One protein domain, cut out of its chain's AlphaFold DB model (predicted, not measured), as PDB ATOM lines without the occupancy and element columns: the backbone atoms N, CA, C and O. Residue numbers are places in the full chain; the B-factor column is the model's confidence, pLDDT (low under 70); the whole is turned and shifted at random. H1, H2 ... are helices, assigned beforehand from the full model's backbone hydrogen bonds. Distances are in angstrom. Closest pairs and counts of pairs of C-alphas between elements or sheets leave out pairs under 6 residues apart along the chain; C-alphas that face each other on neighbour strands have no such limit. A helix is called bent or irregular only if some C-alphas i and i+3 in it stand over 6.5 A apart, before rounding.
ATOM      1  N   MET A 725     208.177 243.789 146.877       91.50
ATOM      2  CA  MET A 725     208.654 245.063 147.438       91.50
ATOM      3  C   MET A 725     209.943 244.901 148.264       91.50
ATOM      4  O   MET A 725     210.820 245.760 148.177       91.50
ATOM      5  N   GLU A 726     210.111 243.790 148.993       90.81
ATOM      6  CA  GLU A 726     211.345 243.496 149.743       90.81
ATOM      7  C   GLU A 726     212.603 243.372 148.871       90.81
ATOM      8  O   GLU A 726     213.712 243.532 149.376       90.81
ATOM      9  N   ILE A 727     212.445 243.107 147.571       90.12
ATOM     10  CA  ILE A 727     213.544 243.055 146.604       90.12
ATOM     11  C   ILE A 727     213.745 244.441 145.991       90.12
ATOM     12  O   ILE A 727     214.873 244.922 145.927       90.12
ATOM     13  N   ALA A 728     212.671 245.115 145.574       90.62
ATOM     14  CA  ALA A 728     212.765 246.405 144.888       90.62
ATOM     15  C   ALA A 728     213.372 247.522 145.753       90.62
ATOM     16  O   ALA A 728     214.138 248.339 145.243       90.62
ATOM     17  N   VAL A 729     213.080 247.545 147.059       94.12
ATOM     18  CA  VAL A 729     213.598 248.574 147.977       94.12
ATOM     19  C   VAL A 729     215.138 248.548 148.071       94.12
ATOM     20  O   VAL A 729     215.753 249.587 147.832       94.12
ATOM     21  N   PRO A 730     215.803 247.402 148.332       93.19
ATOM     22  CA  PRO A 730     217.266 247.300 148.288       93.19
ATOM     23  C   PRO A 730     217.910 247.735 146.966       93.19
ATOM     24  O   PRO A 730     219.013 248.290 146.972       93.19
ATOM     25  N   TRP A 731     217.240 247.501 145.833       91.38
ATOM     26  CA  TRP A 731     217.765 247.857 144.512       91.38
ATOM     27  C   TRP A 731     217.882 249.368 144.289       91.38
ATOM     28  O   TRP A 731     218.697 249.775 143.465       91.38
ATOM     29  N   ALA A 732     217.171 250.201 145.057       91.69
ATOM     30  CA  ALA A 732     217.333 251.654 145.007       91.69
ATOM     31  C   ALA A 732     218.795 252.077 145.261       91.69
ATOM     32  O   ALA A 732     219.367 252.837 144.483       91.69
ATOM     33  N   TYR A 733     219.440 251.503 146.284       92.00
ATOM     34  CA  TYR A 733     220.861 251.745 146.557       92.00
ATOM     35  C   TYR A 733     221.778 251.098 145.512       92.00
ATOM     36  O   TYR A 733     222.778 251.692 145.110       92.00
ATOM     37  N   GLN A 734     221.457 249.881 145.058       89.50
ATOM     38  CA  GLN A 734     222.299 249.182 144.080       89.50
ATOM     39  C   GLN A 734     222.388 249.941 142.755       89.50
ATOM     40  O   GLN A 734     223.473 250.027 142.190       89.50
ATOM     41  N   VAL A 735     221.293 250.556 142.299       88.75
ATOM     42  CA  VAL A 735     221.324 251.413 141.107       88.75
ATOM     43  C   VAL A 735     222.246 252.612 141.330       88.75
ATOM     44  O   VAL A 735     223.120 252.846 140.500       88.75
ATOM     45  N   ILE A 736     222.146 253.316 142.465       88.06
ATOM     46  CA  ILE A 736     223.063 254.431 142.778       88.06
ATOM     47  C   ILE A 736     224.522 253.963 142.742       88.06
ATOM     48  O   ILE A 736     225.381 254.623 142.155       88.06
ATOM     49  N   LYS A 737     224.804 252.800 143.337       86.12
ATOM     50  CA  LYS A 737     226.140 252.204 143.351       86.12
ATOM     51  C   LYS A 737     226.657 251.928 141.936       86.12
ATOM     52  O   LYS A 737     227.815 252.238 141.680       86.12
ATOM     53  N   CYS A 738     225.839 251.378 141.036       83.38
ATOM     54  CA  CYS A 738     226.242 251.143 139.645       83.38
ATOM     55  C   CYS A 738     226.590 252.460 138.941       83.38
ATOM     56  O   CYS A 738     227.684 252.590 138.406       83.38
ATOM     57  N   TYR A 739     225.733 253.481 139.056       78.94
ATOM     58  CA  TYR A 739     226.010 254.806 138.490       78.94
ATOM     59  C   TYR A 739     227.304 255.424 139.047       78.94
ATOM     60  O   TYR A 739     228.050 256.073 138.318       78.94
ATOM     61  N   TRP A 740     227.607 255.189 140.325       74.31
ATOM     62  CA  TRP A 740     228.847 255.647 140.949       74.31
ATOM     63  C   TRP A 740     230.089 254.871 140.478       74.31
ATOM     64  O   TRP A 740     231.144 255.462 140.260       74.31
ATOM     65  N   GLN A 741     229.987 253.546 140.327       71.12
ATOM     66  CA  GLN A 741     231.102 252.670 139.946       71.12
ATOM     67  C   GLN A 741     231.428 252.720 138.449       71.12
ATOM     68  O   GLN A 741     232.599 252.608 138.090       71.12
ATOM     69  N   ASP A 742     230.430 252.960 137.599       66.00
ATOM     70  CA  ASP A 742     230.587 253.058 136.142       66.00
ATOM     71  C   ASP A 742     231.228 254.388 135.695       66.00
ATOM     72  O   ASP A 742     231.398 254.643 134.502       66.00
ATOM     73  N   GLY A 743     231.626 255.245 136.644       57.59
ATOM     74  CA  GLY A 743     232.378 256.466 136.367       57.59
ATOM     75  C   GLY A 743     231.545 257.575 135.724       57.59
ATOM     76  O   GLY A 743     232.111 258.431 135.039       57.59
ATOM     77  N   PHE A 744     230.220 257.591 135.934       58.91
ATOM     78  CA  PHE A 744     229.388 258.720 135.518       58.91
ATOM     79  C   PHE A 744     229.908 260.004 136.179       58.91
ATOM     80  O   PHE A 744     229.907 260.160 137.397       58.91
ATOM     81  N   THR A 745     230.393 260.925 135.349       56.59
ATOM     82  CA  THR A 745     231.083 262.151 135.778       56.59
ATOM     83  C   THR A 745     230.128 263.287 136.152       56.59
ATOM     84  O   THR A 745     230.555 264.273 136.764       56.59
ATOM     85  N   ASP A 746     228.838 263.158 135.820       73.56
ATOM     86  CA  ASP A 746     227.825 264.154 136.156       73.56
ATOM     87  C   ASP A 746     227.248 263.919 137.555       73.56
ATOM     88  O   ASP A 746     226.425 263.035 137.804       73.56
ATOM     89  N   HIS A 747     227.677 264.770 138.480       77.75
ATOM     90  CA  HIS A 747     227.264 264.740 139.875       77.75
ATOM     91  C   HIS A 747     225.772 265.077 140.040       77.75
ATOM     92  O   HIS A 747     225.157 264.637 141.011       77.75
ATOM     93  N   ASN A 748     225.162 265.807 139.096       80.56
ATOM     94  CA  ASN A 748     223.738 266.147 139.161       80.56
ATOM     95  C   ASN A 748     222.857 264.917 138.924       80.56
ATOM     96  O   ASN A 748     221.851 264.752 139.609       80.56
ATOM     97  N   VAL A 749     223.267 264.020 138.021       82.06
ATOM     98  CA  VAL A 749     222.560 262.756 137.763       82.06
ATOM     99  C   VAL A 749     222.597 261.865 139.002       82.06
ATOM    100  O   VAL A 749     221.564 261.343 139.412       82.06
ATOM    101  N   VAL A 750     223.756 261.748 139.659       84.44
ATOM    102  CA  VAL A 750     223.889 260.974 140.904       84.44
ATOM    103  C   VAL A 750     222.999 261.547 142.011       84.44
ATOM    104  O   VAL A 750     222.286 260.789 142.664       84.44
ATOM    105  N   LEU A 751     222.985 262.871 142.201       86.62
ATOM    106  CA  LEU A 751     222.112 263.522 143.185       86.62
ATOM    107  C   LEU A 751     220.625 263.343 142.851       86.62
ATOM    108  O   LEU A 751     219.802 263.191 143.753       86.62
ATOM    109  N   GLN A 752     220.261 263.335 141.568       87.69
ATOM    110  CA  GLN A 752     218.880 263.118 141.144       87.69
ATOM    111  C   GLN A 752     218.428 261.682 141.427       87.69
ATOM    112  O   GLN A 752     217.359 261.480 141.999       87.69
ATOM    113  N   ILE A 753     219.259 260.696 141.079       88.81
ATOM    114  CA  ILE A 753     219.001 259.280 141.363       88.81
ATOM    115  C   ILE A 753     218.936 259.043 142.877       88.81
ATOM    116  O   ILE A 753     218.056 258.317 143.330       88.81
ATOM    117  N   LEU A 754     219.805 259.696 143.660       91.19
ATOM    118  CA  LEU A 754     219.763 259.652 145.122       91.19
ATOM    119  C   LEU A 754     218.433 260.184 145.665       91.19
ATOM    120  O   LEU A 754     217.777 259.499 146.438       91.19
ATOM    121  N   SER A 755     217.984 261.357 145.213       91.81
ATOM    122  CA  SER A 755     216.705 261.912 145.672       91.81
ATOM    123  C   SER A 755     215.507 261.034 145.292       91.81
ATOM    124  O   SER A 755     214.558 260.911 146.062       91.81
ATOM    125  N   GLU A 756     215.531 260.398 144.119       91.81
ATOM    126  CA  GLU A 756     214.493 259.432 143.739       91.81
ATOM    127  C   GLU A 756     214.558 258.148 144.578       91.81
ATOM    128  O   GLU A 756     213.529 257.506 144.811       91.81
ATOM    129  N   ALA A 757     215.747 257.774 145.053       93.69
ATOM    130  CA  ALA A 757     215.939 256.614 145.914       93.69
ATOM    131  C   ALA A 757     215.453 256.901 147.327       93.69
ATOM    132  O   ALA A 757     214.809 256.036 147.921       93.69
ATOM    133  N   ASP A 758     215.712 258.106 147.835       94.81
ATOM    134  CA  ASP A 758     215.144 258.609 149.082       94.81
ATOM    135  C   ASP A 758     213.616 258.545 149.014       94.81
ATOM    136  O   ASP A 758     212.994 257.900 149.858       94.81
ATOM    137  N   ASP A 759     213.005 259.087 147.953       94.12
ATOM    138  CA  ASP A 759     211.553 259.027 147.739       94.12
ATOM    139  C   ASP A 759     211.012 257.586 147.787       94.12
ATOM    140  O   ASP A 759     209.976 257.339 148.416       94.12
ATOM    141  N   LEU A 760     211.695 256.631 147.143       95.00
ATOM    142  CA  LEU A 760     211.297 255.221 147.092       95.00
ATOM    143  C   LEU A 760     211.415 254.554 148.466       95.00
ATOM    144  O   LEU A 760     210.430 254.005 148.968       95.00
ATOM    145  N   VAL A 761     212.605 254.596 149.072       96.19
ATOM    146  CA  VAL A 761     212.909 253.922 150.342       96.19
ATOM    147  C   VAL A 761     212.064 254.512 151.465       96.19
ATOM    148  O   VAL A 761     211.444 253.758 152.223       96.19
ATOM    149  N   ILE A 762     211.975 255.845 151.531       96.00
ATOM    150  CA  ILE A 762     211.200 256.541 152.554       96.00
ATOM    151  C   ILE A 762     209.720 256.201 152.415       96.00
ATOM    152  O   ILE A 762     209.104 255.721 153.366       96.00
ATOM    153  N   SER A 763     209.147 256.372 151.221       95.75
ATOM    154  CA  SER A 763     207.714 256.133 151.007       95.75
ATOM    155  C   SER A 763     207.313 254.678 151.242       95.75
ATOM    156  O   SER A 763     206.224 254.428 151.766       95.75
ATOM    157  N   ALA A 764     208.174 253.723 150.878       96.50
ATOM    158  CA  ALA A 764     207.898 252.306 151.059       96.50
ATOM    159  C   ALA A 764     207.903 251.907 152.541       96.50
ATOM    160  O   ALA A 764     206.900 251.401 153.048       96.50
ATOM    161  N   LEU A 765     209.012 252.153 153.244       97.25
ATOM    162  CA  LEU A 765     209.203 251.658 154.608       97.25
ATOM    163  C   LEU A 765     208.429 252.488 155.636       97.25
ATOM    164  O   LEU A 765     207.754 251.917 156.493       97.25
ATOM    165  N   GLN A 766     208.425 253.823 155.527       95.88
ATOM    166  CA  GLN A 766     207.600 254.658 156.408       95.88
ATOM    167  C   GLN A 766     206.113 254.346 156.222       95.88
ATOM    168  O   GLN A 766     205.384 254.200 157.205       95.88
ATOM    169  N   GLY A 767     205.676 254.189 154.969       95.56
ATOM    170  CA  GLY A 767     204.310 253.810 154.633       95.56
ATOM    171  C   GLY A 767     203.885 252.487 155.267       95.56
ATOM    172  O   GLY A 767     202.786 252.403 155.815       95.56
ATOM    173  N   ALA A 768     204.764 251.482 155.232       96.88
ATOM    174  CA  ALA A 768     204.532 250.177 155.841       96.88
ATOM    175  C   ALA A 768     204.407 250.267 157.369       96.88
ATOM    176  O   ALA A 768     203.398 249.844 157.936       96.88
ATOM    177  N   PHE A 769     205.382 250.891 158.037       96.44
ATOM    178  CA  PHE A 769     205.371 251.006 159.493       96.44
ATOM    179  C   PHE A 769     204.189 251.836 160.022       96.44
ATOM    180  O   PHE A 769     203.582 251.482 161.036       96.44
ATOM    181  N   GLU A 770     203.830 252.933 159.348       96.00
ATOM    182  CA  GLU A 770     202.654 253.730 159.716       96.00
ATOM    183  C   GLU A 770     201.345 252.970 159.490       96.00
ATOM    184  O   GLU A 770     200.414 253.095 160.290       96.00
ATOM    185  N   PHE A 771     201.252 252.197 158.404       96.06
ATOM    186  CA  PHE A 771     200.079 251.371 158.133       96.06
ATOM    187  C   PHE A 771     199.892 250.326 159.228       96.06
ATOM    188  O   PHE A 771     198.787 250.196 159.756       96.06
ATOM    189  N   ARG A 772     200.975 249.647 159.614       95.00
ATOM    190  CA  ARG A 772     200.988 248.674 160.706       95.00
ATOM    191  C   ARG A 772     200.459 249.276 161.999       95.00
ATOM    192  O   ARG A 772     199.488 248.772 162.552       95.00
ATOM    193  N   ALA A 773     201.038 250.398 162.431       93.44
ATOM    194  CA  ALA A 773     200.664 251.066 163.675       93.44
ATOM    195  C   ALA A 773     199.182 251.489 163.712       93.44
ATOM    196  O   ALA A 773     198.555 251.436 164.765       93.44
ATOM    197  N   LYS A 774     198.608 251.883 162.566       94.62
ATOM    198  CA  LYS A 774     197.215 252.351 162.473       94.62
ATOM    199  C   LYS A 774     196.181 251.225 162.371       94.62
ATOM    200  O   LYS A 774     195.024 251.467 162.695       94.62
ATOM    201  N   ASN A 775     196.557 250.029 161.903       95.31
ATOM    202  CA  ASN A 775     195.588 248.997 161.502       95.31
ATOM    203  C   ASN A 775     195.611 247.709 162.343       95.31
ATOM    204  O   ASN A 775     194.854 246.800 162.020       95.31
ATOM    205  N   LEU A 776     196.398 247.606 163.424       93.19
ATOM    206  CA  LEU A 776     196.463 246.379 164.246       93.19
ATOM    207  C   LEU A 776     195.097 245.853 164.700       93.19
ATOM    208  O   LEU A 776     194.893 244.639 164.742       93.19
ATOM    209  N   ASP A 777     194.166 246.752 165.023       93.19
ATOM    210  CA  ASP A 777     192.826 246.389 165.489       93.19
ATOM    211  C   ASP A 777     192.052 245.565 164.461       93.19
ATOM    212  O   ASP A 777     191.578 244.466 164.747       93.19
ATOM    213  N   LEU A 778     192.045 246.038 163.215       94.19
ATOM    214  CA  LEU A 778     191.332 245.404 162.111       94.19
ATOM    215  C   LEU A 778     191.800 243.960 161.859       94.19
ATOM    216  O   LEU A 778     191.011 243.123 161.428       94.19
ATOM    217  N   TYR A 779     193.067 243.661 162.151       94.69
ATOM    218  CA  TYR A 779     193.658 242.326 161.999       94.69
ATOM    219  C   TYR A 779     193.634 241.505 163.301       94.69
ATOM    220  O   TYR A 779     194.145 240.384 163.343       94.69
ATOM    221  N   GLY A 780     193.034 242.023 164.378       91.56
ATOM    222  CA  GLY A 780     192.936 241.346 165.670       91.56
ATOM    223  C   GLY A 780     194.287 241.183 166.374       91.56
ATOM    224  O   GLY A 780     194.534 240.123 166.961       91.56
ATOM    225  N   LEU A 781     195.151 242.200 166.272       93.00
ATOM    226  CA  LEU A 781     196.505 242.279 166.841       93.00
ATOM    227  C   LEU A 781     196.645 243.395 167.905       93.00
ATOM    228  O   LEU A 781     197.754 243.819 168.205       93.00
ATOM    229  N   LEU A 782     195.545 243.863 168.513       88.19
ATOM    230  CA  LEU A 782     195.563 244.915 169.554       88.19
ATOM    231  C   LEU A 782     196.451 244.606 170.767       88.19
ATOM    232  O   LEU A 782     196.912 245.522 171.441       88.19
ATOM    233  N   SER A 783     196.648 243.326 171.084       87.62
ATOM    234  CA  SER A 783     197.491 242.902 172.205       87.62
ATOM    235  C   SER A 783     198.988 243.076 171.934       87.62
ATOM    236  O   SER A 783     199.784 242.998 172.868       87.62
ATOM    237  N   GLU A 784     199.382 243.261 170.673       90.88
ATOM    238  CA  GLU A 784     200.777 243.442 170.285       90.88
ATOM    239  C   GLU A 784     201.260 244.842 170.680       90.88
ATOM    240  O   GLU A 784     200.614 245.852 170.400       90.88
ATOM    241  N   GLN A 785     202.428 244.917 171.318       91.38
ATOM    242  CA  GLN A 785     203.029 246.191 171.709       91.38
ATOM    243  C   GLN A 785     203.954 246.686 170.603       91.38
ATOM    244  O   GLN A 785     204.999 246.085 170.349       91.38
ATOM    245  N   ILE A 786     203.574 247.788 169.960       90.69
ATOM    246  CA  ILE A 786     204.328 248.394 168.864       90.69
ATOM    247  C   ILE A 786     204.854 249.767 169.280       90.69
ATOM    248  O   ILE A 786     204.116 250.593 169.810       90.69
ATOM    249  N   GLU A 787     206.128 250.013 168.993       88.88
ATOM    250  CA  GLU A 787     206.810 251.293 169.165       88.88
ATOM    251  C   GLU A 787     207.274 251.765 167.786       88.88
ATOM    252  O   GLU A 787     208.006 251.050 167.105       88.88
ATOM    253  N   GLU A 788     206.808 252.931 167.331       85.50
ATOM    254  CA  GLU A 788     207.167 253.487 166.015       85.50
ATOM    255  C   GLU A 788     206.972 252.498 164.845       85.50
ATOM    256  O   GLU A 788     207.764 252.435 163.905       85.50
ATOM    257  N   GLY A 789     205.911 251.690 164.884       86.88
ATOM    258  CA  GLY A 789     205.631 250.676 163.860       86.88
ATOM    259  C   GLY A 789     206.492 249.407 163.948       86.88
ATOM    260  O   GLY A 789     206.325 248.522 163.114       86.88
ATOM    261  N   VAL A 790     207.359 249.271 164.954       93.69
ATOM    262  CA  VAL A 790     208.178 248.077 165.209       93.69
ATOM    263  C   VAL A 790     207.651 247.322 166.430       93.69
ATOM    264  O   VAL A 790     207.404 247.912 167.485       93.69
ATOM    265  N   LEU A 791     207.484 246.005 166.310       93.69
ATOM    266  CA  LEU A 791     207.055 245.154 167.420       93.69
ATOM    267  C   LEU A 791     208.122 245.151 168.538       93.69
ATOM    268  O   LEU A 791     209.325 245.117 168.282       93.69
ATOM    269  N   ILE A 792     207.705 245.252 169.803       92.00
ATOM    270  CA  ILE A 792     208.641 245.340 170.938       92.00
ATOM    271  C   ILE A 792     209.151 243.956 171.353       92.00
ATOM    272  O   ILE A 792     210.351 243.772 171.549       92.00
ATOM    273  N   LYS A 793     208.242 242.987 171.495       88.62
ATOM    274  CA  LYS A 793     208.498 241.606 171.942       88.62
ATOM    275  C   LYS A 793     207.517 240.653 171.262       88.62
ATOM    276  O   LYS A 793     206.514 241.102 170.716       88.62
ATOM    277  N   GLY A 794     207.769 239.350 171.351       87.19
ATOM    278  CA  GLY A 794     206.876 238.347 170.777       87.19
ATOM    279  C   GLY A 794     207.250 237.970 169.346       87.19
ATOM    280  O   GLY A 794     206.363 237.755 168.533       87.19
ATOM    281  N   TYR A 795     208.524 237.952 168.969       91.56
ATOM    282  CA  TYR A 795     208.920 237.564 167.606       91.56
ATOM    283  C   TYR A 795     208.993 236.039 167.409       91.56
ATOM    284  O   TYR A 795     209.202 235.566 166.293       91.56
ATOM    285  N   GLU A 796     208.790 235.264 168.475       89.19
ATOM    286  CA  GLU A 796     208.867 233.808 168.467       89.19
ATOM    287  C   GLU A 796     207.808 233.207 167.525       89.19
ATOM    288  O   GLU A 796     206.608 233.479 167.641       89.19
ATOM    289  N   GLY A 797     208.263 232.394 166.567       86.50
ATOM    290  CA  GLY A 797     207.408 231.721 165.583       86.50
ATOM    291  C   GLY A 797     206.817 232.623 164.491       86.50
ATOM    292  O   GLY A 797     206.054 232.126 163.663       86.50
ATOM    293  N   LEU A 798     207.141 233.922 164.464       92.56
ATOM    294  CA  LEU A 798     206.721 234.819 163.385       92.56
ATOM    295  C   LEU A 798     207.649 234.711 162.165       92.56
ATOM    296  O   LEU A 798     208.863 234.562 162.331       92.56
ATOM    297  N   PRO A 799     207.104 234.842 160.940       91.19
ATOM    298  CA  PRO A 799     207.920 234.921 159.735       91.19
ATOM    299  C   PRO A 799     208.826 236.157 159.756       91.19
ATOM    300  O   PRO A 799     208.610 237.102 160.520       91.19
ATOM    301  N   GLU A 800     209.848 236.148 158.903       91.56
ATOM    302  CA  GLU A 800     210.685 237.323 158.674       91.56
ATOM    303  C   GLU A 800     209.829 238.498 158.179       91.56
ATOM    304  O   GLU A 800     208.976 238.352 157.299       91.56
ATOM    305  N   PHE A 801     210.052 239.673 158.764       95.06
ATOM    306  CA  PHE A 801     209.334 240.883 158.392       95.06
ATOM    307  C   PHE A 801     209.931 241.435 157.100       95.06
ATOM    308  O   PHE A 801     211.129 241.711 157.015       95.06
ATOM    309  N   TRP A 802     209.081 241.643 156.094       95.12
ATOM    310  CA  TRP A 802     209.515 242.134 154.785       95.12
ATOM    311  C   TRP A 802     210.123 243.540 154.847       95.12
ATOM    312  O   TRP A 802     210.841 243.910 153.932       95.12
ATOM    313  N   THR A 803     209.853 244.310 155.909       96.19
ATOM    314  CA  THR A 803     210.410 245.646 156.170       96.19
ATOM    315  C   THR A 803     211.829 245.630 156.739       96.19
ATOM    316  O   THR A 803     212.460 246.681 156.772       96.19
ATOM    317  N   SER A 804     212.346 244.471 157.161       95.38
ATOM    318  CA  SER A 804     213.635 244.353 157.854       95.38
ATOM    319  C   SER A 804     214.439 243.125 157.428       95.38
ATOM    320  O   SER A 804     215.088 242.486 158.257       95.38
ATOM    321  N   THR A 805     214.387 242.749 156.151       94.62
ATOM    322  CA  THR A 805     215.253 241.677 155.635       94.62
ATOM    323  C   THR A 805     216.723 242.100 155.697       94.62
ATOM    324  O   THR A 805     217.025 243.297 155.669       94.62
ATOM    325  N   THR A 806     217.657 241.141 155.713       92.12
ATOM    326  CA  THR A 806     219.108 241.438 155.715       92.12
ATOM    327  C   THR A 806     219.505 242.383 154.575       92.12
ATOM    328  O   THR A 806     220.349 243.264 154.742       92.12
ATOM    329  N   PHE A 807     218.872 242.239 153.407       92.81
ATOM    330  CA  PHE A 807     219.117 243.127 152.275       92.81
ATOM    331  C   PHE A 807     218.606 244.543 152.534       92.81
ATOM    332  O   PHE A 807     219.304 245.495 152.196       92.81
ATOM    333  N   ILE A 808     217.434 244.718 153.143       95.00
ATOM    334  CA  ILE A 808     216.910 246.056 153.442       95.00
ATOM    335  C   ILE A 808     217.787 246.758 154.471       95.00
ATOM    336  O   ILE A 808     218.207 247.887 154.222       95.00
ATOM    337  N   THR A 809     218.133 246.098 155.575       94.31
ATOM    338  CA  THR A 809     218.963 246.696 156.633       94.31
ATOM    339  C   THR A 809     220.343 247.106 156.118       94.31
ATOM    340  O   THR A 809     220.817 248.211 156.371       94.31
ATOM    341  N   GLU A 810     220.976 246.248 155.313       92.94
ATOM    342  CA  GLU A 810     222.302 246.522 154.753       92.94
ATOM    343  C   GLU A 810     222.275 247.666 153.727       92.94
ATOM    344  O   GLU A 810     223.151 248.534 153.732       92.94
ATOM    345  N   ASN A 811     221.283 247.674 152.831       93.50
ATOM    346  CA  ASN A 811     221.199 248.672 151.766       93.50
ATOM    347  C   ASN A 811     220.714 250.027 152.282       93.50
ATOM    348  O   ASN A 811     221.248 251.041 151.849       93.50
ATOM    349  N   THR A 812     219.773 250.072 153.229       94.19
ATOM    350  CA  THR A 812     219.336 251.333 153.856       94.19
ATOM    351  C   THR A 812     220.466 251.988 154.645       94.19
ATOM    352  O   THR A 812     220.668 253.192 154.508       94.19
ATOM    353  N   ARG A 813     221.285 251.204 155.365       92.94
ATOM    354  CA  ARG A 813     222.486 251.718 156.043       92.94
ATOM    355  C   ARG A 813     223.487 252.323 155.060       92.94
ATOM    356  O   ARG A 813     223.898 253.469 155.226       92.94
ATOM    357  N   LYS A 814     223.850 251.580 154.011       92.81
ATOM    358  CA  LYS A 814     224.769 252.078 152.973       92.81
ATOM    359  C   LYS A 814     224.215 253.305 152.252       92.81
ATOM    360  O   LYS A 814     224.968 254.212 151.913       92.81
ATOM    361  N   HIS A 815     222.902 253.350 152.048       93.56
ATOM    362  CA  HIS A 815     222.220 254.491 151.458       93.56
ATOM    363  C   HIS A 815     222.333 255.737 152.350       93.56
ATOM    364  O   HIS A 815     222.770 256.781 151.870       93.56
ATOM    365  N   SER A 816     222.047 255.627 153.653       93.94
ATOM    366  CA  SER A 816     222.196 256.750 154.590       93.94
ATOM    367  C   SER A 816     223.647 257.206 154.770       93.94
ATOM    368  O   SER A 816     223.899 258.395 154.961       93.94
ATOM    369  N   GLU A 817     224.615 256.292 154.693       91.62
ATOM    370  CA  GLU A 817     226.045 256.628 154.704       91.62
ATOM    371  C   GLU A 817     226.446 257.399 153.441       91.62
ATOM    372  O   GLU A 817     227.087 258.446 153.536       91.62
ATOM    373  N   LEU A 818     226.018 256.941 152.262       90.56
ATOM    374  CA  LEU A 818     226.300 257.624 151.000       90.56
ATOM    375  C   LEU A 818     225.661 259.018 150.950       90.56
ATOM    376  O   LEU A 818     226.324 259.978 150.554       90.56
ATOM    377  N   ALA A 819     224.408 259.148 151.390       91.56
ATOM    378  CA  ALA A 819     223.724 260.435 151.466       91.56
ATOM    379  C   ALA A 819     224.473 261.420 152.382       91.56
ATOM    380  O   ALA A 819     224.660 262.576 152.005       91.56
ATOM    381  N   ALA A 820     224.982 260.960 153.532       90.75
ATOM    382  CA  ALA A 820     225.805 261.780 154.426       90.75
ATOM    383  C   ALA A 820     227.078 262.290 153.742       90.75
ATOM    384  O   ALA A 820     227.378 263.480 153.805       90.75
ATOM    385  N   VAL A 821     227.812 261.392 153.074       88.56
ATOM    386  CA  VAL A 821     229.073 261.719 152.388       88.56
ATOM    387  C   VAL A 821     228.842 262.743 151.280       88.56
ATOM    388  O   VAL A 821     229.604 263.700 151.154       88.56
ATOM    389  N   LEU A 822     227.782 262.574 150.486       86.50
ATOM    390  CA  LEU A 822     227.461 263.496 149.397       86.50
ATOM    391  C   LEU A 822     226.994 264.855 149.921       86.50
ATOM    392  O   LEU A 822     227.419 265.888 149.404       86.50
ATOM    393  N   LEU A 823     226.166 264.877 150.967       88.44
ATOM    394  CA  LEU A 823     225.760 266.132 151.582       88.44
ATOM    395  C   LEU A 823     226.958 266.868 152.197       88.44
ATOM    396  O   LEU A 823     227.087 268.062 151.967       88.44
ATOM    397  N   ASP A 824     227.875 266.193 152.893       85.62
ATOM    398  CA  ASP A 824     229.088 266.833 153.429       85.62
ATOM    399  C   ASP A 824     230.019 267.362 152.319       85.62
ATOM    400  O   ASP A 824     230.629 268.432 152.438       85.62
ATOM    401  N   ALA A 825     230.103 266.652 151.190       82.88
ATOM    402  CA  ALA A 825     230.910 267.070 150.049       82.88
ATOM    403  C   ALA A 825     230.379 268.347 149.372       82.88
ATOM    404  O   ALA A 825     231.181 269.152 148.892       82.88
ATOM    405  N   PHE A 826     229.057 268.542 149.341       82.06
ATOM    406  CA  PHE A 826     228.414 269.563 148.506       82.06
ATOM    407  C   PHE A 826     227.671 270.666 149.269       82.06
ATOM    408  O   PHE A 826     227.524 271.773 148.752       82.06
ATOM    409  N   TRP A 827     227.203 270.413 150.489       83.44
ATOM    410  CA  TRP A 827     226.453 271.387 151.278       83.44
ATOM    411  C   TRP A 827     227.373 272.476 151.845       83.44
ATOM    412  O   TRP A 827     228.436 272.199 152.393       83.44
ATOM    413  N   GLY A 828     226.970 273.744 151.701       73.38
ATOM    414  CA  GLY A 828     227.717 274.894 152.230       73.38
ATOM    415  C   GLY A 828     229.033 275.222 151.510       73.38
ATOM    416  O   GLY A 828     229.733 276.142 151.929       73.38
ATOM    417  N   LYS A 829     229.368 274.516 150.420       78.00
ATOM    418  CA  LYS A 829     230.588 274.727 149.627       78.00
ATOM    419  C   LYS A 829     230.220 275.256 148.231       78.00
ATOM    420  O   LYS A 829     229.384 274.644 147.565       78.00
ATOM    421  N   PRO A 830     230.807 276.373 147.755       60.12
ATOM    422  CA  PRO A 830     230.563 276.857 146.400       60.12
ATOM    423  C   PRO A 830     231.161 275.860 145.399       60.12
ATOM    424  O   PRO A 830     232.360 275.589 145.427       60.12
ATOM    425  N   SER A 831     230.321 275.283 144.541       62.16
ATOM    426  CA  SER A 831     230.740 274.334 143.511       62.16
ATOM    427  C   SER A 831     230.078 274.691 142.188       62.16
ATOM    428  O   SER A 831     228.860 274.584 142.060       62.16
ATOM    429  N   ASP A 832     230.889 275.029 141.185       59.34
ATOM    430  CA  ASP A 832     230.444 275.286 139.805       59.34
ATOM    431  C   ASP A 832     229.850 274.031 139.126       59.34
ATOM    432  O   ASP A 832     229.332 274.098 138.013       59.34
ATOM    433  N   LYS A 833     229.935 272.863 139.783       61.53
ATOM    434  CA  LYS A 833     229.503 271.561 139.251       61.53
ATOM    435  C   LYS A 833     228.046 271.206 139.575       61.53
ATOM    436  O   LYS A 833     227.515 270.281 138.962       61.53
ATOM    437  N   ILE A 834     227.400 271.899 140.518       63.19
ATOM    438  CA  ILE A 834     226.015 271.613 140.929       63.19
ATOM    439  C   ILE A 834     225.079 272.625 140.278       63.19
ATOM    440  O   ILE A 834     225.144 273.816 140.566       63.19
ATOM    441  N   GLN A 835     224.177 272.143 139.426       60.62
ATOM    442  CA  GLN A 835     223.261 273.001 138.670       60.62
ATOM    443  C   GLN A 835     221.942 273.277 139.419       60.62
ATOM    444  O   GLN A 835     221.252 274.244 139.102       60.62
ATOM    445  N   SER A 836     221.583 272.472 140.430       67.75
ATOM    446  CA  SER A 836     220.283 272.539 141.121       67.75
ATOM    447  C   SER A 836     220.401 272.609 142.663       67.75
ATOM    448  O   SER A 836     220.316 271.593 143.355       67.75
ATOM    449  N   PRO A 837     220.518 273.811 143.271       77.94
ATOM    450  CA  PRO A 837     220.575 273.958 144.736       77.94
ATOM    451  C   PRO A 837     219.289 273.487 145.440       77.94
ATOM    452  O   PRO A 837     219.312 273.073 146.600       77.94
ATOM    453  N   THR A 838     218.161 273.498 144.727       83.69
ATOM    454  CA  THR A 838     216.865 272.995 145.201       83.69
ATOM    455  C   THR A 838     216.885 271.487 145.461       83.69
ATOM    456  O   THR A 838     216.332 271.041 146.464       83.69
ATOM    457  N   LEU A 839     217.570 270.706 144.622       85.06
ATOM    458  CA  LEU A 839     217.697 269.254 144.774       85.06
ATOM    459  C   LEU A 839     218.494 268.894 146.031       85.06
ATOM    460  O   LEU A 839     218.060 268.070 146.830       85.06
ATOM    461  N   LEU A 840     219.615 269.584 146.257       87.38
ATOM    462  CA  LEU A 840     220.438 269.391 147.450       87.38
ATOM    463  C   LEU A 840     219.666 269.744 148.732       87.38
ATOM    464  O   LEU A 840     219.763 269.038 149.734       87.38
ATOM    465  N   SER A 841     218.847 270.802 148.692       88.88
ATOM    466  CA  SER A 841     217.978 271.166 149.818       88.88
ATOM    467  C   SER A 841     216.901 270.113 150.109       88.88
ATOM    468  O   SER A 841     216.585 269.875 151.273       88.88
ATOM    469  N   LYS A 842     216.376 269.442 149.072       91.25
ATOM    470  CA  LYS A 842     215.411 268.346 149.219       91.25
ATOM    471  C   LYS A 842     216.052 267.153 149.933       91.25
ATOM    472  O   LYS A 842     215.543 266.749 150.972       91.25
ATOM    473  N   ILE A 843     217.206 266.684 149.445       91.75
ATOM    474  CA  ILE A 843     217.952 265.557 150.039       91.75
ATOM    475  C   ILE A 843     218.310 265.865 151.500       91.75
ATOM    476  O   ILE A 843     218.101 265.038 152.383       91.75
ATOM    477  N   ARG A 844     218.764 267.093 151.794       92.69
ATOM    478  CA  ARG A 844     219.041 267.544 153.169       92.69
ATOM    479  C   ARG A 844     217.823 267.409 154.089       92.69
ATOM    480  O   ARG A 844     217.969 266.947 155.217       92.69
ATOM    481  N   ASN A 845     216.642 267.817 153.628       91.81
ATOM    482  CA  ASN A 845     215.418 267.758 154.430       91.81
ATOM    483  C   ASN A 845     214.900 266.316 154.593       91.81
ATOM    484  O   ASN A 845     214.328 265.976 155.627       91.81
ATOM    485  N   GLU A 846     215.101 265.461 153.589       93.50
ATOM    486  CA  GLU A 846     214.684 264.051 153.602       93.50
ATOM    487  C   GLU A 846     215.633 263.157 154.410       93.50
ATOM    488  O   GLU A 846     215.205 262.137 154.952       93.50
ATOM    489  N   TYR A 847     216.886 263.581 154.586       94.62
ATOM    490  CA  TYR A 847     217.925 262.826 155.279       94.62
ATOM    491  C   TYR A 847     217.525 262.381 156.696       94.62
ATOM    492  O   TYR A 847     217.772 261.238 157.080       94.62
ATOM    493  N   CYS A 848     216.833 263.231 157.464       94.44
ATOM    494  CA  CYS A 848     216.341 262.857 158.797       94.44
ATOM    495  C   CYS A 848     215.368 261.663 158.745       94.44
ATOM    496  O   CYS A 848     215.423 260.781 159.605       94.44
ATOM    497  N   ASN A 849     214.494 261.613 157.735       94.62
ATOM    498  CA  ASN A 849     213.543 260.513 157.557       94.62
ATOM    499  C   ASN A 849     214.248 259.240 157.081       94.62
ATOM    500  O   ASN A 849     213.899 258.146 157.522       94.62
ATOM    501  N   LEU A 850     215.267 259.370 156.222       95.50
ATOM    502  CA  LEU A 850     216.089 258.236 155.802       95.50
ATOM    503  C   LEU A 850     216.783 257.587 157.008       95.50
ATOM    504  O   LEU A 850     216.699 256.373 157.183       95.50
ATOM    505  N   VAL A 851     217.401 258.391 157.883       95.06
ATOM    506  CA  VAL A 851     218.047 257.890 159.108       95.06
ATOM    507  C   VAL A 851     217.020 257.249 160.048       95.06
ATOM    508  O   VAL A 851     217.276 256.160 160.559       95.06
ATOM    509  N   ASP A 852     215.843 257.858 160.243       94.69
ATOM    510  CA  ASP A 852     214.755 257.269 161.042       94.69
ATOM    511  C   ASP A 852     214.391 255.855 160.573       94.69
ATOM    512  O   ASP A 852     214.270 254.929 161.377       94.69
ATOM    513  N   ILE A 853     214.244 255.677 159.263       95.06
ATOM    514  CA  ILE A 853     213.851 254.405 158.661       95.06
ATOM    515  C   ILE A 853     214.961 253.365 158.775       95.06
ATOM    516  O   ILE A 853     214.668 252.223 159.134       95.06
ATOM    517  N   THR A 854     216.218 253.750 158.544       95.00
ATOM    518  CA  THR A 854     217.375 252.870 158.754       95.00
ATOM    519  C   THR A 854     217.412 252.363 160.198       95.00
ATOM    520  O   THR A 854     217.578 251.166 160.435       95.00
ATOM    521  N   ILE A 855     217.185 253.245 161.180       94.31
ATOM    522  CA  ILE A 855     217.145 252.865 162.599       94.31
ATOM    523  C   ILE A 855     216.001 251.887 162.878       94.31
ATOM    524  O   ILE A 855     216.216 250.865 163.533       94.31
ATOM    525  N   ARG A 856     214.793 252.166 162.381       94.69
ATOM    526  CA  ARG A 856     213.609 251.318 162.615       94.69
ATOM    527  C   ARG A 856     213.765 249.941 161.981       94.69
ATOM    528  O   ARG A 856     213.529 248.945 162.657       94.69
ATOM    529  N   SER A 857     214.232 249.885 160.734       95.50
ATOM    530  CA  SER A 857     214.495 248.633 160.019       95.50
ATOM    531  C   SER A 857     215.548 247.785 160.734       95.50
ATOM    532  O   SER A 857     215.355 246.582 160.899       95.50
ATOM    533  N   ASN A 858     216.653 248.386 161.181       94.88
ATOM    534  CA  ASN A 858     217.692 247.645 161.896       94.88
ATOM    535  C   ASN A 858     217.204 247.187 163.276       94.88
ATOM    536  O   ASN A 858     217.434 246.045 163.657       94.88
ATOM    537  N   THR A 859     216.460 248.033 163.993       94.62
ATOM    538  CA  THR A 859     215.871 247.685 165.295       94.62
ATOM    539  C   THR A 859     214.905 246.507 165.170       94.62
ATOM    540  O   THR A 859     214.954 245.585 165.984       94.62
ATOM    541  N   GLU A 860     214.058 246.494 164.139       95.50
ATOM    542  CA  GLU A 860     213.156 245.377 163.850       95.50
ATOM    543  C   GLU A 860     213.929 244.080 163.581       95.50
ATOM    544  O   GLU A 860     213.614 243.047 164.175       95.50
ATOM    545  N   ARG A 861     215.001 244.141 162.777       95.31
ATOM    546  CA  ARG A 861     215.867 242.986 162.499       95.31
ATOM    547  C   ARG A 861     216.576 242.479 163.750       95.31
ATOM    548  O   ARG A 861     216.562 241.277 163.994       95.31
ATOM    549  N   ILE A 862     217.158 243.368 164.559       94.88
ATOM    550  CA  ILE A 862     217.831 243.008 165.816       94.88
ATOM    551  C   ILE A 862     216.853 242.281 166.738       94.88
ATOM    552  O   ILE A 862     217.181 241.211 167.257       94.88
ATOM    553  N   ARG A 863     215.643 242.829 166.927       94.75
ATOM    554  CA  ARG A 863     214.620 242.229 167.794       94.75
ATOM    555  C   ARG A 863     214.144 240.878 167.251       94.75
ATOM    556  O   ARG A 863     214.068 239.923 168.024       94.75
ATOM    557  N   TRP A 864     213.892 240.773 165.944       95.38
ATOM    558  CA  TRP A 864     213.482 239.518 165.308       95.38
ATOM    559  C   TRP A 864     214.566 238.440 165.426       95.38
ATOM    560  O   TRP A 864     214.278 237.355 165.927       95.38
ATOM    561  N   CYS A 865     215.812 238.746 165.050       94.44
ATOM    562  CA  CYS A 865     216.943 237.816 165.115       94.44
ATOM    563  C   CYS A 865     217.261 237.369 166.545       94.44
ATOM    564  O   CYS A 865     217.544 236.195 166.774       94.44
ATOM    565  N   SER A 866     217.187 238.285 167.518       93.38
ATOM    566  CA  SER A 866     217.451 237.975 168.929       93.38
ATOM    567  C   SER A 866     216.428 237.006 169.526       93.38
ATOM    568  O   SER A 866     216.764 236.259 170.448       93.38
ATOM    569  N   ALA A 867     215.193 237.019 169.016       92.56
ATOM    570  CA  ALA A 867     214.117 236.143 169.468       92.56
ATOM    571  C   ALA A 867     214.144 234.747 168.824       92.56
ATOM    572  O   ALA A 867     213.527 233.827 169.356       92.56
ATOM    573  N   GLN A 868     214.845 234.566 167.698       91.88
ATOM    574  CA  GLN A 868     214.971 233.251 167.066       91.88
ATOM    575  C   GLN A 868     215.884 232.327 167.882       91.88
ATOM    576  O   GLN A 868     216.801 232.771 168.571       91.88
ATOM    577  N   GLU A 869     215.663 231.013 167.804       87.38
ATOM    578  CA  GLU A 869     216.457 230.037 168.565       87.38
ATOM    579  C   GLU A 869     217.867 229.820 167.987       87.38
ATOM    580  O   GLU A 869     218.784 229.448 168.725       87.38
ATOM    581  N   THR A 870     218.067 230.095 166.694       90.44
ATOM    582  CA  THR A 870     219.310 229.809 165.967       90.44
ATOM    583  C   THR A 870     220.484 230.689 166.430       90.44
ATOM    584  O   THR A 870     220.350 231.911 166.548       90.44
ATOM    585  N   PRO A 871     221.671 230.100 166.685       90.19
ATOM    586  CA  PRO A 871     222.825 230.846 167.192       90.19
ATOM    587  C   PRO A 871     223.353 231.875 166.184       90.19
ATOM    588  O   PRO A 871     223.754 232.965 166.589       90.19
ATOM    589  N   ASP A 872     223.294 231.568 164.886       91.69
ATOM    590  CA  ASP A 872     223.786 232.445 163.819       91.69
ATOM    591  C   ASP A 872     223.000 233.760 163.752       91.69
ATOM    592  O   ASP A 872     223.597 234.833 163.671       91.69
ATOM    593  N   LEU A 873     221.668 233.704 163.893       90.56
ATOM    594  CA  LEU A 873     220.825 234.905 163.919       90.56
ATOM    595  C   LEU A 873     221.095 235.751 165.170       90.56
ATOM    596  O   LEU A 873     221.123 236.976 165.093       90.56
ATOM    597  N   LYS A 874     221.381 235.131 166.321       91.81
ATOM    598  CA  LYS A 874     221.768 235.875 167.534       91.81
ATOM    599  C   LYS A 874     223.117 236.579 167.387       91.81
ATOM    600  O   LYS A 874     223.301 237.658 167.950       91.81
ATOM    601  N   LEU A 875     224.066 235.984 166.661       93.06
ATOM    602  CA  LEU A 875     225.336 236.636 166.328       93.06
ATOM    603  C   LEU A 875     225.122 237.789 165.342       93.06
ATOM    604  O   LEU A 875     225.663 238.872 165.564       93.06
ATOM    605  N   GLU A 876     224.285 237.589 164.319       91.81
ATOM    606  CA  GLU A 876     223.875 238.645 163.386       91.81
ATOM    607  C   GLU A 876     223.255 239.832 164.140       91.81
ATOM    608  O   GLU A 876     223.649 240.974 163.915       91.81
ATOM    609  N   ALA A 877     222.357 239.578 165.100       93.38
ATOM    610  CA  ALA A 877     221.727 240.623 165.907       93.38
ATOM    611  C   ALA A 877     222.752 241.489 166.656       93.38
ATOM    612  O   ALA A 877     222.677 242.716 166.592       93.38
ATOM    613  N   LYS A 878     223.735 240.864 167.318       93.88
ATOM    614  CA  LYS A 878     224.796 241.579 168.047       93.88
ATOM    615  C   LYS A 878     225.674 242.415 167.122       93.88
ATOM    616  O   LYS A 878     226.085 243.512 167.494       93.88
ATOM    617  N   GLU A 879     225.974 241.905 165.931       93.12
ATOM    618  CA  GLU A 879     226.788 242.641 164.965       93.12
ATOM    619  C   GLU A 879     226.029 243.841 164.389       93.12
ATOM    620  O   GLU A 879     226.582 244.941 164.325       93.12
ATOM    621  N   ILE A 880     224.748 243.671 164.043       92.44
ATOM    622  CA  ILE A 880     223.899 244.780 163.587       92.44
ATOM    623  C   ILE A 880     223.760 245.832 164.694       92.44
ATOM    624  O   ILE A 880     223.921 247.016 164.409       92.44
ATOM    625  N   GLU A 881     223.542 245.425 165.947       93.12
ATOM    626  CA  GLU A 881     223.453 246.330 167.103       93.12
ATOM    627  C   GLU A 881     224.743 247.141 167.297       93.12
ATOM    628  O   GLU A 881     224.709 248.368 167.423       93.12
ATOM    629  N   ARG A 882     225.905 246.478 167.240       91.62
ATOM    630  CA  ARG A 882     227.217 247.131 167.352       91.62
ATOM    631  C   ARG A 882     227.439 248.161 166.243       91.62
ATOM    632  O   ARG A 882     227.945 249.251 166.514       91.62
ATOM    633  N   ILE A 883     227.099 247.816 164.999       90.44
ATOM    634  CA  ILE A 883     227.234 248.733 163.862       90.44
ATOM    635  C   ILE A 883     226.259 249.903 164.009       90.44
ATOM    636  O   ILE A 883     226.669 251.053 163.878       90.44
ATOM    637  N   GLN A 884     224.994 249.628 164.326       90.44
ATOM    638  CA  GLN A 884     223.954 250.643 164.453       90.44
ATOM    639  C   GLN A 884     224.300 251.686 165.518       90.44
ATOM    640  O   GLN A 884     224.219 252.874 165.214       90.44
ATOM    641  N   ASN A 885     224.747 251.274 166.708       87.88
ATOM    642  CA  ASN A 885     225.123 252.209 167.773       87.88
ATOM    643  C   ASN A 885     226.217 253.186 167.311       87.88
ATOM    644  O   ASN A 885     226.108 254.390 167.530       87.88
ATOM    645  N   LYS A 886     227.230 252.695 166.584       85.88
ATOM    646  CA  LYS A 886     228.298 253.542 166.030       85.88
ATOM    647  C   LYS A 886     227.783 254.486 164.937       85.88
ATOM    648  O   LYS A 886     228.155 255.656 164.899       85.88
ATOM    649  N   THR A 887     226.955 253.979 164.028       86.00
ATOM    650  CA  THR A 887     226.480 254.725 162.856       86.00
ATOM    651  C   THR A 887     225.415 255.772 163.222       86.00
ATOM    652  O   THR A 887     225.382 256.850 162.630       86.00
ATOM    653  N   GLN A 888     224.574 255.519 164.230       85.75
ATOM    654  CA  GLN A 888     223.548 256.463 164.695       85.75
ATOM    655  C   GLN A 888     224.144 257.764 165.245       85.75
ATOM    656  O   GLN A 888     223.677 258.846 164.888       85.75
ATOM    657  N   GLU A 889     225.194 257.677 166.065       84.69
ATOM    658  CA  GLU A 889     225.900 258.853 166.595       84.69
ATOM    659  C   GLU A 889     226.489 259.709 165.462       84.69
ATOM    660  O   GLU A 889     226.382 260.940 165.459       84.69
ATOM    661  N   GLN A 890     227.056 259.053 164.446       86.81
ATOM    662  CA  GLN A 890     227.598 259.718 163.264       86.81
ATOM    663  C   GLN A 890     226.500 260.430 162.463       86.81
ATOM    664  O   GLN A 890     226.640 261.606 162.147       86.81
ATOM    665  N   HIS A 891     225.374 259.774 162.188       89.06
ATOM    666  CA  HIS A 891     224.269 260.401 161.459       89.06
ATOM    667  C   HIS A 891     223.672 261.607 162.195       89.06
ATOM    668  O   HIS A 891     223.390 262.637 161.583       89.06
ATOM    669  N   ILE A 892     223.517 261.509 163.516       88.56
ATOM    670  CA  ILE A 892     222.952 262.590 164.329       88.56
ATOM    671  C   ILE A 892     223.913 263.780 164.425       88.56
ATOM    672  O   ILE A 892     223.480 264.930 164.325       88.56
ATOM    673  N   SER A 893     225.218 263.529 164.553       86.06
ATOM    674  CA  SER A 893     226.223 264.601 164.523       86.06
ATOM    675  C   SER A 893     226.299 265.298 163.159       86.06
ATOM    676  O   SER A 893     226.412 266.525 163.116       86.06
ATOM    677  N   VAL A 894     226.143 264.558 162.052       88.19
ATOM    678  CA  VAL A 894     226.048 265.126 160.693       88.19
ATOM    679  C   VAL A 894     224.818 266.034 160.549       88.19
ATOM    680  O   VAL A 894     224.932 267.137 160.013       88.19
ATOM    681  N   LEU A 895     223.657 265.615 161.068       88.50
ATOM    682  CA  LEU A 895     222.432 266.427 161.076       88.50
ATOM    683  C   LEU A 895     222.616 267.745 161.841       88.50
ATOM    684  O   LEU A 895     222.300 268.813 161.316       88.50
ATOM    685  N   ALA A 896     223.145 267.681 163.064       86.69
ATOM    686  CA  ALA A 896     223.267 268.855 163.923       86.69
ATOM    687  C   ALA A 896     224.364 269.834 163.468       86.69
ATOM    688  O   ALA A 896     224.161 271.045 163.536       86.69
ATOM    689  N   GLY A 897     225.515 269.325 163.014       84.88
ATOM    690  CA  GLY A 897     226.679 270.133 162.643       84.88
ATOM    691  C   GLY A 897     226.680 270.532 161.161       84.88
ATOM    692  O   GLY A 897     226.139 271.588 160.830       84.88
ATOM    693  N   PRO A 898     227.278 269.721 160.261       82.81
ATOM    694  CA  PRO A 898     227.417 270.027 158.832       82.81
ATOM    695  C   PRO A 898     226.122 270.460 158.140       82.81
ATOM    696  O   PRO A 898     226.121 271.415 157.365       82.81
ATOM    697  N   LEU A 899     225.006 269.785 158.428       84.88
ATOM    698  CA  LEU A 899     223.726 270.085 157.790       84.88
ATOM    699  C   LEU A 899     222.975 271.231 158.467       84.88
ATOM    700  O   LEU A 899     222.022 271.732 157.877       84.88
ATOM    701  N   GLY A 900     223.361 271.672 159.666       84.88
ATOM    702  CA  GLY A 900     222.683 272.754 160.385       84.88
ATOM    703  C   GLY A 900     221.194 272.489 160.635       84.88
ATOM    704  O   GLY A 900     220.378 273.386 160.429       84.88
ATOM    705  N   LEU A 901     220.837 271.257 161.011       88.75
ATOM    706  CA  LEU A 901     219.485 270.808 161.375       88.75
ATOM    707  C   LEU A 901     219.460 270.276 162.829       88.75
ATOM    708  O   LEU A 901     219.247 269.081 163.063       88.75
ATOM    709  N   PRO A 902     219.742 271.127 163.840       88.38
ATOM    710  CA  PRO A 902     219.850 270.687 165.231       88.38
ATOM    711  C   PRO A 902     218.503 270.261 165.826       88.38
ATOM    712  O   PRO A 902     218.463 269.360 166.659       88.38
ATOM    713  N   ASP A 903     217.392 270.867 165.403       90.19
ATOM    714  CA  ASP A 903     216.061 270.524 165.911       90.19
ATOM    715  C   ASP A 903     215.611 269.137 165.449       90.19
ATOM    716  O   ASP A 903     215.107 268.345 166.247       90.19
ATOM    717  N   GLU A 904     215.843 268.818 164.178       92.19
ATOM    718  CA  GLU A 904     215.604 267.504 163.591       92.19
ATOM    719  C   GLU A 904     216.483 266.443 164.262       92.19
ATOM    720  O   GLU A 904     215.978 265.386 164.640       92.19
ATOM    721  N   ALA A 905     217.762 266.753 164.502       92.38
ATOM    722  CA  ALA A 905     218.689 265.878 165.219       92.38
ATOM    723  C   ALA A 905     218.220 265.577 166.657       92.38
ATOM    724  O   ALA A 905     218.193 264.416 167.068       92.38
ATOM    725  N   ILE A 906     217.792 266.602 167.406       92.06
ATOM    726  CA  ILE A 906     217.244 266.454 168.766       92.06
ATOM    727  C   ILE A 906     215.954 265.623 168.734       92.06
ATOM    728  O   ILE A 906     215.784 264.717 169.550       92.06
ATOM    729  N   ASN A 907     215.043 265.901 167.794       93.06
ATOM    730  CA  ASN A 907     213.790 265.156 167.658       93.06
ATOM    731  C   ASN A 907     214.041 263.675 167.349       93.06
ATOM    732  O   ASN A 907     213.393 262.811 167.938       93.06
ATOM    733  N   LEU A 908     214.994 263.378 166.464       92.62
ATOM    734  CA  LEU A 908     215.357 262.015 166.092       92.62
ATOM    735  C   LEU A 908     216.026 261.260 167.251       92.62
ATOM    736  O   LEU A 908     215.681 260.107 167.512       92.62
ATOM    737  N   ALA A 909     216.935 261.917 167.979       92.00
ATOM    738  CA  ALA A 909     217.581 261.345 169.158       92.00
ATOM    739  C   ALA A 909     216.571 261.061 170.282       92.00
ATOM    740  O   ALA A 909     216.628 260.006 170.913       92.00
ATOM    741  N   GLU A 910     215.606 261.960 170.504       91.88
ATOM    742  CA  GLU A 910     214.515 261.742 171.458       91.88
ATOM    743  C   GLU A 910     213.604 260.584 171.031       91.88
ATOM    744  O   GLU A 910     213.251 259.747 171.866       91.88
ATOM    745  N   LYS A 911     213.250 260.516 169.741       90.75
ATOM    746  CA  LYS A 911     212.380 259.476 169.175       90.75
ATOM    747  C   LYS A 911     212.944 258.072 169.396       90.75
ATOM    748  O   LYS A 911     212.219 257.195 169.850       90.75
ATOM    749  N   HIS A 912     214.236 257.884 169.131       89.88
ATOM    750  CA  HIS A 912     214.925 256.595 169.290       89.88
ATOM    751  C   HIS A 912     215.563 256.397 170.665       89.88
ATOM    752  O   HIS A 912     216.330 255.457 170.857       89.88
ATOM    753  N   GLN A 913     215.247 257.266 171.631       89.50
ATOM    754  CA  GLN A 913     215.738 257.178 173.009       89.50
ATOM    755  C   GLN A 913     217.279 257.142 173.120       89.50
ATOM    756  O   GLN A 913     217.835 256.515 174.023       89.50
TER     757      GLN A 913
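AT A GLANCE: This is residues 725 to 913 of the 1085 residues of an uncharacterized protein of Erysiphe pulchra (UniProt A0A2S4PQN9). Helices run mostly lengthwise in an elongated body: the hairpin of H1 and H2 packs on one side of H3 and bent H4, and H5 packs on H4b with short H6 folded back. The 189 printed residues, all helix by class, have six named helices; the whole is compact, radius of gyration of the C-alphas 17.4 A, spanning 56 by 36 by 32 A.

IN THESE COORDINATES: H1, residues 725 to 741, begins at C-alpha 725 (208.654, 245.063, 147.438). H2, 747 to 775, is 41.5 A long; H3 is 806 to 826. H4, 837 to 867, one helix by its hydrogen bonds, is bent, with C-alphas 845 and 848 6.6 A apart; its arms are H4a, 837 to 845, and H4b, 848 to 867. H5, 871 to 896, is 38.2 A long; H6, 902 to 911, ends at C-alpha 911 (212.380, 259.476, 169.175).

HOW THE PARTS SIT: H3, H4b, H5 and H6 form an up-and-down bundle, each running against the one before. H1 touches H3, closest C-alphas Pro 730 and Ile 808, 5.3 A. Every O i to N i+4 pair is within hydrogen-bond range in H2, H3, H4a, H4b and H6; H1 has 9 of 13, H5 19 of 22.

THE WHOLE: The printed part has no cut; the H2 to H3 link is long. Residues 742 to 745 and 830 to 836 have pLDDT under 70.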